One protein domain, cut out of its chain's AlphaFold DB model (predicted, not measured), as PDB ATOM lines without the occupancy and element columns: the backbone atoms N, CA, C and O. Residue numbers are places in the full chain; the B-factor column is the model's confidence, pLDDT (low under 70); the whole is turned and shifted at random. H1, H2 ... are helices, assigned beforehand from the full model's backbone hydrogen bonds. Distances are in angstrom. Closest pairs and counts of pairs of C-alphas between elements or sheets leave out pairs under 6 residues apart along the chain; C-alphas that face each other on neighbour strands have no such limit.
ATOM      1  N   ASP A  10     315.510 202.928 156.688       80.44
ATOM      2  CA  ASP A  10     315.401 201.482 156.466       80.44
ATOM      3  C   ASP A  10     314.824 200.729 157.682       80.44
ATOM      4  O   ASP A  10     313.965 199.858 157.536       80.44
ATOM      5  N   ASP A  11     315.311 201.006 158.894       83.88
ATOM      6  CA  ASP A  11     314.859 200.327 160.116       83.88
ATOM      7  C   ASP A  11     313.507 200.856 160.605       83.88
ATOM      8  O   ASP A  11     312.685 200.082 161.106       83.88
ATOM      9  N   TYR A  12     313.234 202.145 160.393       83.81
ATOM     10  CA  TYR A  12     311.915 202.732 160.603       83.81
ATOM     11  C   TYR A  12     310.875 202.072 159.689       83.81
ATOM     12  O   TYR A  12     309.831 201.634 160.176       83.81
ATOM     13  N   ASP A  13     311.172 201.904 158.398       80.50
ATOM     14  CA  ASP A  13     310.260 201.275 157.441       80.50
ATOM     15  C   ASP A  13     310.079 199.771 157.689       80.50
ATOM     16  O   ASP A  13     308.961 199.266 157.542       80.50
ATOM     17  N   LYS A  14     311.111 199.051 158.156       84.62
ATOM     18  CA  LYS A  14     310.971 197.662 158.640       84.62
ATOM     19  C   LYS A  14     309.975 197.582 159.802       84.62
ATOM     20  O   LYS A  14     309.046 196.775 159.751       84.62
ATOM     21  N   ILE A  15     310.114 198.447 160.811       82.50
ATOM     22  CA  ILE A  15     309.204 198.499 161.968       82.50
ATOM     23  C   ILE A  15     307.789 198.917 161.536       82.50
ATOM     24  O   ILE A  15     306.813 198.265 161.906       82.50
ATOM     25  N   ALA A  16     307.655 199.947 160.700       78.12
ATOM     26  CA  ALA A  16     306.368 200.407 160.185       78.12
ATOM     27  C   ALA A  16     305.695 199.371 159.268       78.12
ATOM     28  O   ALA A  16     304.468 199.307 159.202       78.12
ATOM     29  N   SER A  17     306.461 198.550 158.543       79.50
ATOM     30  CA  SER A  17     305.947 197.416 157.762       79.50
ATOM     31  C   SER A  17     305.438 196.298 158.675       79.50
ATOM     32  O   SER A  17     304.289 195.886 158.534       79.50
ATOM     33  N   TYR A  18     306.224 195.887 159.675       84.19
ATOM     34  CA  TYR A  18     305.824 194.876 160.661       84.19
ATOM     35  C   TYR A  18     304.546 195.282 161.420       84.19
ATOM     36  O   TYR A  18     303.580 194.523 161.467       84.19
ATOM     37  N   ILE A  19     304.473 196.528 161.901       78.94
ATOM     38  CA  ILE A  19     303.279 197.075 162.569       78.94
ATOM     39  C   ILE A  19     302.044 197.059 161.648       78.94
ATOM     40  O   ILE A  19     300.937 196.823 162.126       78.94
ATOM     41  N   ARG A  20     302.208 197.274 160.333       74.69
ATOM     42  CA  ARG A  20     301.111 197.193 159.347       74.69
ATOM     43  C   ARG A  20     300.677 195.760 159.017       74.69
ATOM     44  O   ARG A  20     299.563 195.592 158.528       74.69
ATOM     45  N   GLN A  21     301.524 194.759 159.253       77.56
ATOM     46  CA  GLN A  21     301.211 193.343 159.018       77.56
ATOM     47  C   GLN A  21     300.509 192.708 160.228       77.56
ATOM     48  O   GLN A  21     299.496 192.037 160.054       77.56
ATOM     49  N   GLU A  22     301.001 192.967 161.443       79.31
ATOM     50  CA  GLU A  22     300.473 192.364 162.678       79.31
ATOM     51  C   GLU A  22     299.204 193.045 163.219       79.31
ATOM     52  O   GLU A  22     298.424 192.429 163.950       79.31
ATOM     53  N   ARG A  23     298.970 194.334 162.920       75.06
ATOM     54  CA  ARG A  23     297.807 195.039 163.485       75.06
ATOM     55  C   ARG A  23     296.490 194.674 162.788       75.06
ATOM     56  O   ARG A  23     296.417 194.667 161.558       75.06
ATOM     57  N   PRO A  24     295.392 194.498 163.551       74.81
ATOM     58  CA  PRO A  24     294.067 194.310 162.974       74.81
ATOM     59  C   PRO A  24     293.633 195.546 162.174       74.81
ATOM     60  O   PRO A  24     293.931 196.690 162.534       74.81
ATOM     61  N   ARG A  25     292.872 195.325 161.094       69.81
ATOM     62  CA  ARG A  25     292.324 196.410 160.258       69.81
ATOM     63  C   ARG A  25     291.342 197.304 161.025       69.81
ATOM     64  O   ARG A  25     291.296 198.499 160.765       69.81
ATOM     65  N   SER A  26     290.602 196.744 161.979       75.69
ATOM     66  CA  SER A  26     289.746 197.484 162.910       75.69
ATOM     67  C   SER A  26     290.550 198.109 164.058       75.69
ATOM     68  O   SER A  26     291.557 197.558 164.502       75.69
ATOM     69  N   LEU A  27     290.087 199.258 164.562       79.88
ATOM     70  CA  LEU A  27     290.659 199.904 165.746       79.88
ATOM     71  C   LEU A  27     290.220 199.175 167.025       79.88
ATOM     72  O   LEU A  27     289.022 199.058 167.307       79.88
ATOM     73  N   THR A  28     291.186 198.730 167.825       79.88
ATOM     74  CA  THR A  28     290.928 198.121 169.139       79.88
ATOM     75  C   THR A  28     290.426 199.152 170.158       79.88
ATOM     76  O   THR A  28     290.644 200.355 170.016       79.88
ATOM     77  N   LYS A  29     289.767 198.707 171.241       73.56
ATOM     78  CA  LYS A  29     289.280 199.619 172.299       73.56
ATOM     79  C   LYS A  29     290.411 200.433 172.953       73.56
ATOM     80  O   LYS A  29     290.161 201.567 173.346       73.56
ATOM     81  N   ALA A  30     291.620 199.874 173.048       74.88
ATOM     82  CA  ALA A  30     292.800 200.574 173.556       74.88
ATOM     83  C   ALA A  30     293.243 201.684 172.589       74.88
ATOM     84  O   ALA A  30     293.172 202.851 172.958       74.88
ATOM     85  N   GLU A  31     293.529 201.346 171.321       79.69
ATOM     86  CA  GLU A  31     293.893 202.333 170.288       79.69
ATOM     87  C   GLU A  31     292.870 203.470 170.179       79.69
ATOM     88  O   GLU A  31     293.245 204.622 169.979       79.69
ATOM     89  N   ARG A  32     291.571 203.172 170.335       81.50
ATOM     90  CA  ARG A  32     290.518 204.197 170.315       81.50
ATOM     91  C   ARG A  32     290.654 205.191 171.473       81.50
ATOM     92  O   ARG A  32     290.467 206.381 171.261       81.50
ATOM     93  N   LEU A  33     291.010 204.740 172.676       74.88
ATOM     94  CA  LEU A  33     291.264 205.634 173.812       74.88
ATOM     95  C   LEU A  33     292.580 206.410 173.643       74.88
ATOM     96  O   LEU A  33     292.617 207.604 173.937       74.88
ATOM     97  N   ASP A  34     293.621 205.771 173.106       81.00
ATOM     98  CA  ASP A  34     294.919 206.409 172.863       81.00
ATOM     99  C   ASP A  34     294.840 207.499 171.781       81.00
ATOM    100  O   ASP A  34     295.418 208.572 171.954       81.00
ATOM    101  N   ILE A  35     294.057 207.289 170.710       80.88
ATOM    102  CA  ILE A  35     293.755 208.325 169.704       80.88
ATOM    103  C   ILE A  35     293.093 209.541 170.362       80.88
ATOM    104  O   ILE A  35     293.516 210.669 170.116       80.88
ATOM    105  N   LEU A  36     292.071 209.331 171.200       77.69
ATOM    106  CA  LEU A  36     291.364 210.431 171.862       77.69
ATOM    107  C   LEU A  36     292.265 211.182 172.852       77.69
ATOM    108  O   LEU A  36     292.197 212.409 172.923       77.69
ATOM    109  N   ARG A  37     293.143 210.469 173.566       78.81
ATOM    110  CA  ARG A  37     294.132 211.071 174.467       78.81
ATOM    111  C   ARG A  37     295.158 211.910 173.707       78.81
ATOM    112  O   ARG A  37     295.303 213.089 174.010       78.81
ATOM    113  N   LEU A  38     295.806 211.338 172.689       78.19
ATOM    114  CA  LEU A  38     296.755 212.060 171.834       78.19
ATOM    115  C   LEU A  38     296.102 213.285 171.186       78.19
ATOM    116  O   LEU A  38     296.729 214.333 171.085       78.19
ATOM    117  N   HIS A  39     294.832 213.187 170.791       78.12
ATOM    118  CA  HIS A  39     294.085 214.308 170.225       78.12
ATOM    119  C   HIS A  39     293.805 215.426 171.242       78.12
ATOM    120  O   HIS A  39     293.825 216.596 170.864       78.12
ATOM    121  N   ALA A  40     293.583 215.098 172.518       71.00
ATOM    122  CA  ALA A  40     293.451 216.090 173.583       71.00
ATOM    123  C   ALA A  40     294.799 216.752 173.925       71.00
ATOM    124  O   ALA A  40     294.877 217.979 173.966       71.00
ATOM    125  N   ASP A  41     295.858 215.957 174.113       73.56
ATOM    126  CA  ASP A  41     297.204 216.452 174.427       73.56
ATOM    127  C   ASP A  41     297.744 217.360 173.299       73.56
ATOM    128  O   ASP A  41     298.085 218.513 173.545       73.56
ATOM    129  N   ILE A  42     297.712 216.905 172.041       72.25
ATOM    130  CA  ILE A  42     298.244 217.658 170.889       72.25
ATOM    131  C   ILE A  42     297.433 218.943 170.602       72.25
ATOM    132  O   ILE A  42     298.003 219.923 170.119       72.25
ATOM    133  N   ARG A  43     296.126 218.985 170.926       68.12
ATOM    134  CA  ARG A  43     295.324 220.225 170.837       68.12
ATOM    135  C   ARG A  43     295.630 221.224 171.947       68.12
ATOM    136  O   ARG A  43     295.670 222.416 171.660       68.12
ATOM    137  N   ARG A  44     295.844 220.770 173.189       63.69
ATOM    138  CA  ARG A  44     296.284 221.652 174.289       63.69
ATOM    139  C   ARG A  44     297.608 222.329 173.933       63.69
ATOM    140  O   ARG A  44     297.785 223.507 174.214       63.69
ATOM    141  N   ASP A  45     298.492 221.600 173.259       70.12
ATOM    142  CA  ASP A  45     299.827 222.063 172.874       70.12
ATOM    143  C   ASP A  45     299.820 222.877 171.545       70.12
ATOM    144  O   ASP A  45     300.852 223.040 170.884       70.12
ATOM    145  N   GLY A  46     298.647 223.385 171.134       54.47
ATOM    146  CA  GLY A  46     298.463 224.377 170.062       54.47
ATOM    147  C   GLY A  46     298.731 223.897 168.630       54.47
ATOM    148  O   GLY A  46     298.826 224.717 167.718       54.47
ATOM    149  N   GLN A  47     298.896 222.591 168.400       59.59
ATOM    150  CA  GLN A  47     299.373 222.086 167.109       59.59
ATOM    151  C   GLN A  47     298.274 222.018 166.040       59.59
ATOM    152  O   GLN A  47     297.198 221.457 166.248       59.59
ATOM    153  N   MET A  48     298.592 222.496 164.836       53.38
ATOM    154  CA  MET A  48     297.742 222.336 163.652       53.38
ATOM    155  C   MET A  48     297.838 220.913 163.065       53.38
ATOM    156  O   MET A  48     298.771 220.161 163.340       53.38
ATOM    157  N   GLN A  49     296.862 220.530 162.230       68.69
ATOM    158  CA  GLN A  49     296.809 219.229 161.527       68.69
ATOM    159  C   GLN A  49     296.822 217.973 162.432       68.69
ATOM    160  O   GLN A  49     297.219 216.886 162.004       68.69
ATOM    161  N   VAL A  50     296.318 218.099 163.666       72.62
ATOM    162  CA  VAL A  50     296.275 217.063 164.723       72.62
ATOM    163  C   VAL A  50     295.953 215.651 164.208       72.62
ATOM    164  O   VAL A  50     296.717 214.717 164.448       72.62
ATOM    165  N   SER A  51     294.856 215.475 163.466       76.81
ATOM    166  CA  SER A  51     294.407 214.154 162.992       76.81
ATOM    167  C   SER A  51     295.358 213.507 161.976       76.81
ATOM    168  O   SER A  51     295.431 212.281 161.901       76.81
ATOM    169  N   SER A  52     296.106 214.312 161.214       76.56
ATOM    170  CA  SER A  52     297.153 213.837 160.302       76.56
ATOM    171  C   SER A  52     298.391 213.392 161.088       76.56
ATOM    172  O   SER A  52     298.892 212.283 160.901       76.56
ATOM    173  N   THR A  53     298.812 214.206 162.064       76.81
ATOM    174  CA  THR A  53     299.906 213.885 162.994       76.81
ATOM    175  C   THR A  53     299.637 212.589 163.762       76.81
ATOM    176  O   THR A  53     300.518 211.733 163.831       76.81
ATOM    177  N   ILE A  54     298.418 212.384 164.270       79.25
ATOM    178  CA  ILE A  54     298.029 211.152 164.977       79.25
ATOM    179  C   ILE A  54     297.979 209.950 164.033       79.25
ATOM    180  O   ILE A  54     298.484 208.888 164.391       79.25
ATOM    181  N   GLY A  55     297.438 210.109 162.818       82.06
ATOM    182  CA  GLY A  55     297.466 209.051 161.805       82.06
ATOM    183  C   GLY A  55     298.895 208.575 161.522       82.06
ATOM    184  O   GLY A  55     299.183 207.380 161.606       82.06
ATOM    185  N   ARG A  56     299.821 209.524 161.315       81.19
ATOM    186  CA  ARG A  56     301.255 209.255 161.126       81.19
ATOM    187  C   ARG A  56     301.890 208.558 162.333       81.19
ATOM    188  O   ARG A  56     302.555 207.547 162.148       81.19
ATOM    189  N   LEU A  57     301.674 209.066 163.551       79.94
ATOM    190  CA  LEU A  57     302.249 208.501 164.783       79.94
ATOM    191  C   LEU A  57     301.736 207.090 165.105       79.94
ATOM    192  O   LEU A  57     302.464 206.294 165.693       79.94
ATOM    193  N   LEU A  58     300.493 206.767 164.733       80.00
ATOM    194  CA  LEU A  58     299.868 205.476 165.037       80.00
ATOM    195  C   LEU A  58     299.856 204.488 163.863       80.00
ATOM    196  O   LEU A  58     299.413 203.355 164.057       80.00
ATOM    197  N   GLY A  59     300.312 204.880 162.669       75.88
ATOM    198  CA  GLY A  59     300.259 204.043 161.464       75.88
ATOM    199  C   GLY A  59     298.832 203.766 160.967       75.88
ATOM    200  O   GLY A  59     298.566 202.694 160.426       75.88
ATOM    201  N   ARG A  60     297.903 204.703 161.185       80.31
ATOM    202  CA  ARG A  60     296.488 204.635 160.765       80.31
ATOM    203  C   ARG A  60     296.188 205.766 159.777       80.31
ATOM    204  O   ARG A  60     296.906 206.764 159.747       80.31
ATOM    205  N   SER A  61     295.142 205.652 158.959       78.94
ATOM    206  CA  SER A  61     294.803 206.759 158.060       78.94
ATOM    207  C   SER A  61     294.196 207.928 158.845       78.94
ATOM    208  O   SER A  61     293.514 207.742 159.855       78.94
ATOM    209  N   GLN A  62     294.383 209.154 158.347       78.31
ATOM    210  CA  GLN A  62     293.700 210.336 158.886       78.31
ATOM    211  C   GLN A  62     292.167 210.163 158.868       78.31
ATOM    212  O   GLN A  62     291.480 210.672 159.751       78.31
ATOM    213  N   LYS A  63     291.631 209.390 157.909       73.69
ATOM    214  CA  LYS A  63     290.207 209.050 157.810       73.69
ATOM    215  C   LYS A  63     289.734 208.170 158.969       73.69
ATOM    216  O   LYS A  63     288.654 208.429 159.491       73.69
ATOM    217  N   ASP A  64     290.530 207.201 159.419       76.00
ATOM    218  CA  ASP A  64     290.191 206.359 160.580       76.00
ATOM    219  C   ASP A  64     290.138 207.200 161.864       76.00
ATOM    220  O   ASP A  64     289.195 207.100 162.648       76.00
ATOM    221  N   VAL A  65     291.124 208.090 162.042       75.31
ATOM    222  CA  VAL A  65     291.211 209.014 163.184       75.31
ATOM    223  C   VAL A  65     290.020 209.980 163.204       75.31
ATOM    224  O   VAL A  65     289.373 210.133 164.238       75.31
ATOM    225  N   MET A  66     289.676 210.585 162.061       69.38
ATOM    226  CA  MET A  66     288.512 211.477 161.940       69.38
ATOM    227  C   MET A  66     287.183 210.740 162.148       69.38
ATOM    228  O   MET A  66     286.299 211.263 162.824       69.38
ATOM    229  N   THR A  67     287.051 209.514 161.629       72.94
ATOM    230  CA  THR A  67     285.855 208.676 161.830       72.94
ATOM    231  C   THR A  67     285.651 208.376 163.315       72.94
ATOM    232  O   THR A  67     284.544 208.534 163.821       72.94
ATOM    233  N   LEU A  68     286.721 208.052 164.047       72.69
ATOM    234  CA  LEU A  68     286.639 207.834 165.490       72.69
ATOM    235  C   LEU A  68     286.234 209.095 166.268       72.69
ATOM    236  O   LEU A  68     285.457 209.011 167.217       72.69
ATOM    237  N   LEU A  69     286.750 210.263 165.882       67.62
ATOM    238  CA  LEU A  69     286.428 211.535 166.539       67.62
ATOM    239  C   LEU A  69     284.958 211.944 166.313       67.62
ATOM    240  O   LEU A  69     284.345 212.523 167.215       67.62
ATOM    241  N   LEU A  70     284.380 211.562 165.167       63.75
ATOM    242  CA  LEU A  70     282.943 211.642 164.869       63.75
ATOM    243  C   LEU A  70     282.119 210.637 165.696       63.75
ATOM    244  O   LEU A  70     281.138 211.028 166.329       63.75
ATOM    245  N   GLU A  71     282.516 209.358 165.750       65.25
ATOM    246  CA  GLU A  71     281.846 208.327 166.568       65.25
ATOM    247  C   GLU A  71     281.817 208.699 168.061       65.25
ATOM    248  O   GLU A  71     280.800 208.526 168.736       65.25
ATOM    249  N   ALA A  72     282.930 209.236 168.568       59.34
ATOM    250  CA  ALA A  72     283.076 209.710 169.940       59.34
ATOM    251  C   ALA A  72     282.367 211.053 170.203       59.34
ATOM    252  O   ALA A  72     282.259 211.455 171.360       59.34
ATOM    253  N   LYS A  73     281.867 211.730 169.155       57.81
ATOM    254  CA  LYS A  73     281.201 213.048 169.202       57.81
ATOM    255  C   LYS A  73     282.079 214.155 169.795       57.81
ATOM    256  O   LYS A  73     281.590 215.046 170.483       57.81
ATOM    257  N   ILE A  74     283.382 214.074 169.530       54.03
ATOM    258  CA  ILE A  74     284.399 215.048 169.959       54.03
ATOM    259  C   ILE A  74     284.702 216.055 168.832       54.03
ATOM    260  O   ILE A  74     285.235 217.131 169.091       54.03
ATOM    261  N   ILE A  75     284.331 215.737 167.586       41.75
ATOM    262  CA  ILE A  75     284.380 216.640 166.427       41.75
ATOM    263  C   ILE A  75     283.128 216.432 165.566       41.75
ATOM    264  O   ILE A  75     282.696 215.297 165.375       41.75
ATOM    265  N   HIS A  76     282.611 217.513 164.972       41.91
ATOM    266  CA  HIS A  76     281.695 217.473 163.830       41.91
ATOM    267  C   HIS A  76     282.361 218.122 162.602       41.91
ATOM    268  O   HIS A  76     282.401 219.341 162.490       41.91
ATOM    269  N   CYS A  77     282.890 217.310 161.679       37.56
ATOM    270  CA  CYS A  77     283.409 217.760 160.379       37.56
ATOM    271  C   CYS A  77     283.058 216.735 159.290       37.56
ATOM    272  O   CYS A  77     283.154 215.531 159.536       37.56
ATOM    273  N   ASP A  78     282.715 217.193 158.083       36.94
ATOM    274  CA  ASP A  78     282.626 216.314 156.907       36.94
ATOM    275  C   ASP A  78     284.036 215.865 156.489       36.94
ATOM    276  O   ASP A  78     284.941 216.678 156.295       36.94
ATOM    277  N   VAL A  79     284.219 214.553 156.342       38.75
ATOM    278  CA  VAL A  79     285.503 213.916 156.019       38.75
ATOM    279  C   VAL A  79     285.895 214.101 154.541       38.75
ATOM    280  O   VAL A  79     286.991 213.705 154.150       38.75
ATOM    281  N   ASN A  80     285.026 214.697 153.716       39.16
ATOM    282  CA  ASN A  80     285.259 214.948 152.288       39.16
ATOM    283  C   ASN A  80     285.511 216.430 151.943       39.16
ATOM    284  O   ASN A  80     285.757 216.748 150.778       39.16
ATOM    285  N   CYS A  81     285.439 217.349 152.914       34.38
ATOM    286  CA  CYS A  81     285.574 218.784 152.643       34.38
ATOM    287  C   CYS A  81     287.038 219.214 152.415       34.38
ATOM    288  O   CYS A  81     287.956 218.719 153.072       34.38
TER     289      CYS A  81
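This is residues 10 to 81 of the 951 residues of an uncharacterized protein of Aphanomyces astaci (UniProt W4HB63). Three crossed helices form a small cluster, with H3 packing on both H2 and H4, while a fourth helix, H1, stands off at one end of the long axis as a separate arm. Residues 10 to 15 of H1 stick out free, and residues 72 to 81, after H4, form a tail with no named element. The printed part has 72 residues with four named helices, H1, H2, H3 and H4 in chain order, and no named strand; its class is all helix. It is compact, with a radius of gyration of the C-alphas of 12.8 A and spans of 36 by 25 by 25 A.

H1, residues 10 to 22, is apart from H2, residues 29 to 44, from H3, residues 50 to 58, and from H4, residues 62 to 71. H2 and H3 touch, closest at the C-alphas of Ile 42 and Val 50, 6.5 A apart, at a steep tilt of 45 degrees, opposite ways. H2 only just touches H4, with 3 pairs of C-alphas within 8 A and with its residues 32 to 36 alone. Their closest C-alphas, those of Ile 35 and Val 65, are 7.0 A apart, and their lines are about perpendicular at 83 degrees. H3 and H4 touch, closest at the C-alphas of Gly 55 and Gln 62, 4.9 A apart. They run opposite ways at a steep tilt of 67 degrees, only just short of about perpendicular. In H1, H2, H3 and H4 every O i to N i+4 pair is within hydrogen-bond range.

H1 begins at C-alpha 10 (315.401, 201.482, 156.466) and is 18.6 A long. H2 begins at C-alpha 29 (289.280, 199.619, 172.299) and is 23.2 A long. H3 measures 12.1 A, and H4 runs 14.3 A to C-alpha 71 (281.846, 208.327, 166.568).

The C-alphas of Asp 10 and Lys 73, the two farthest apart, are 38.3 A apart. The printed part has no cut. The links H2 to H3 and H3 to H4 are tight, and H1 to H2 is short. The mean pLDDT of the printed part is 71.0; 21 residues are under 70, among them residues 46 to 49 and 69 to 81.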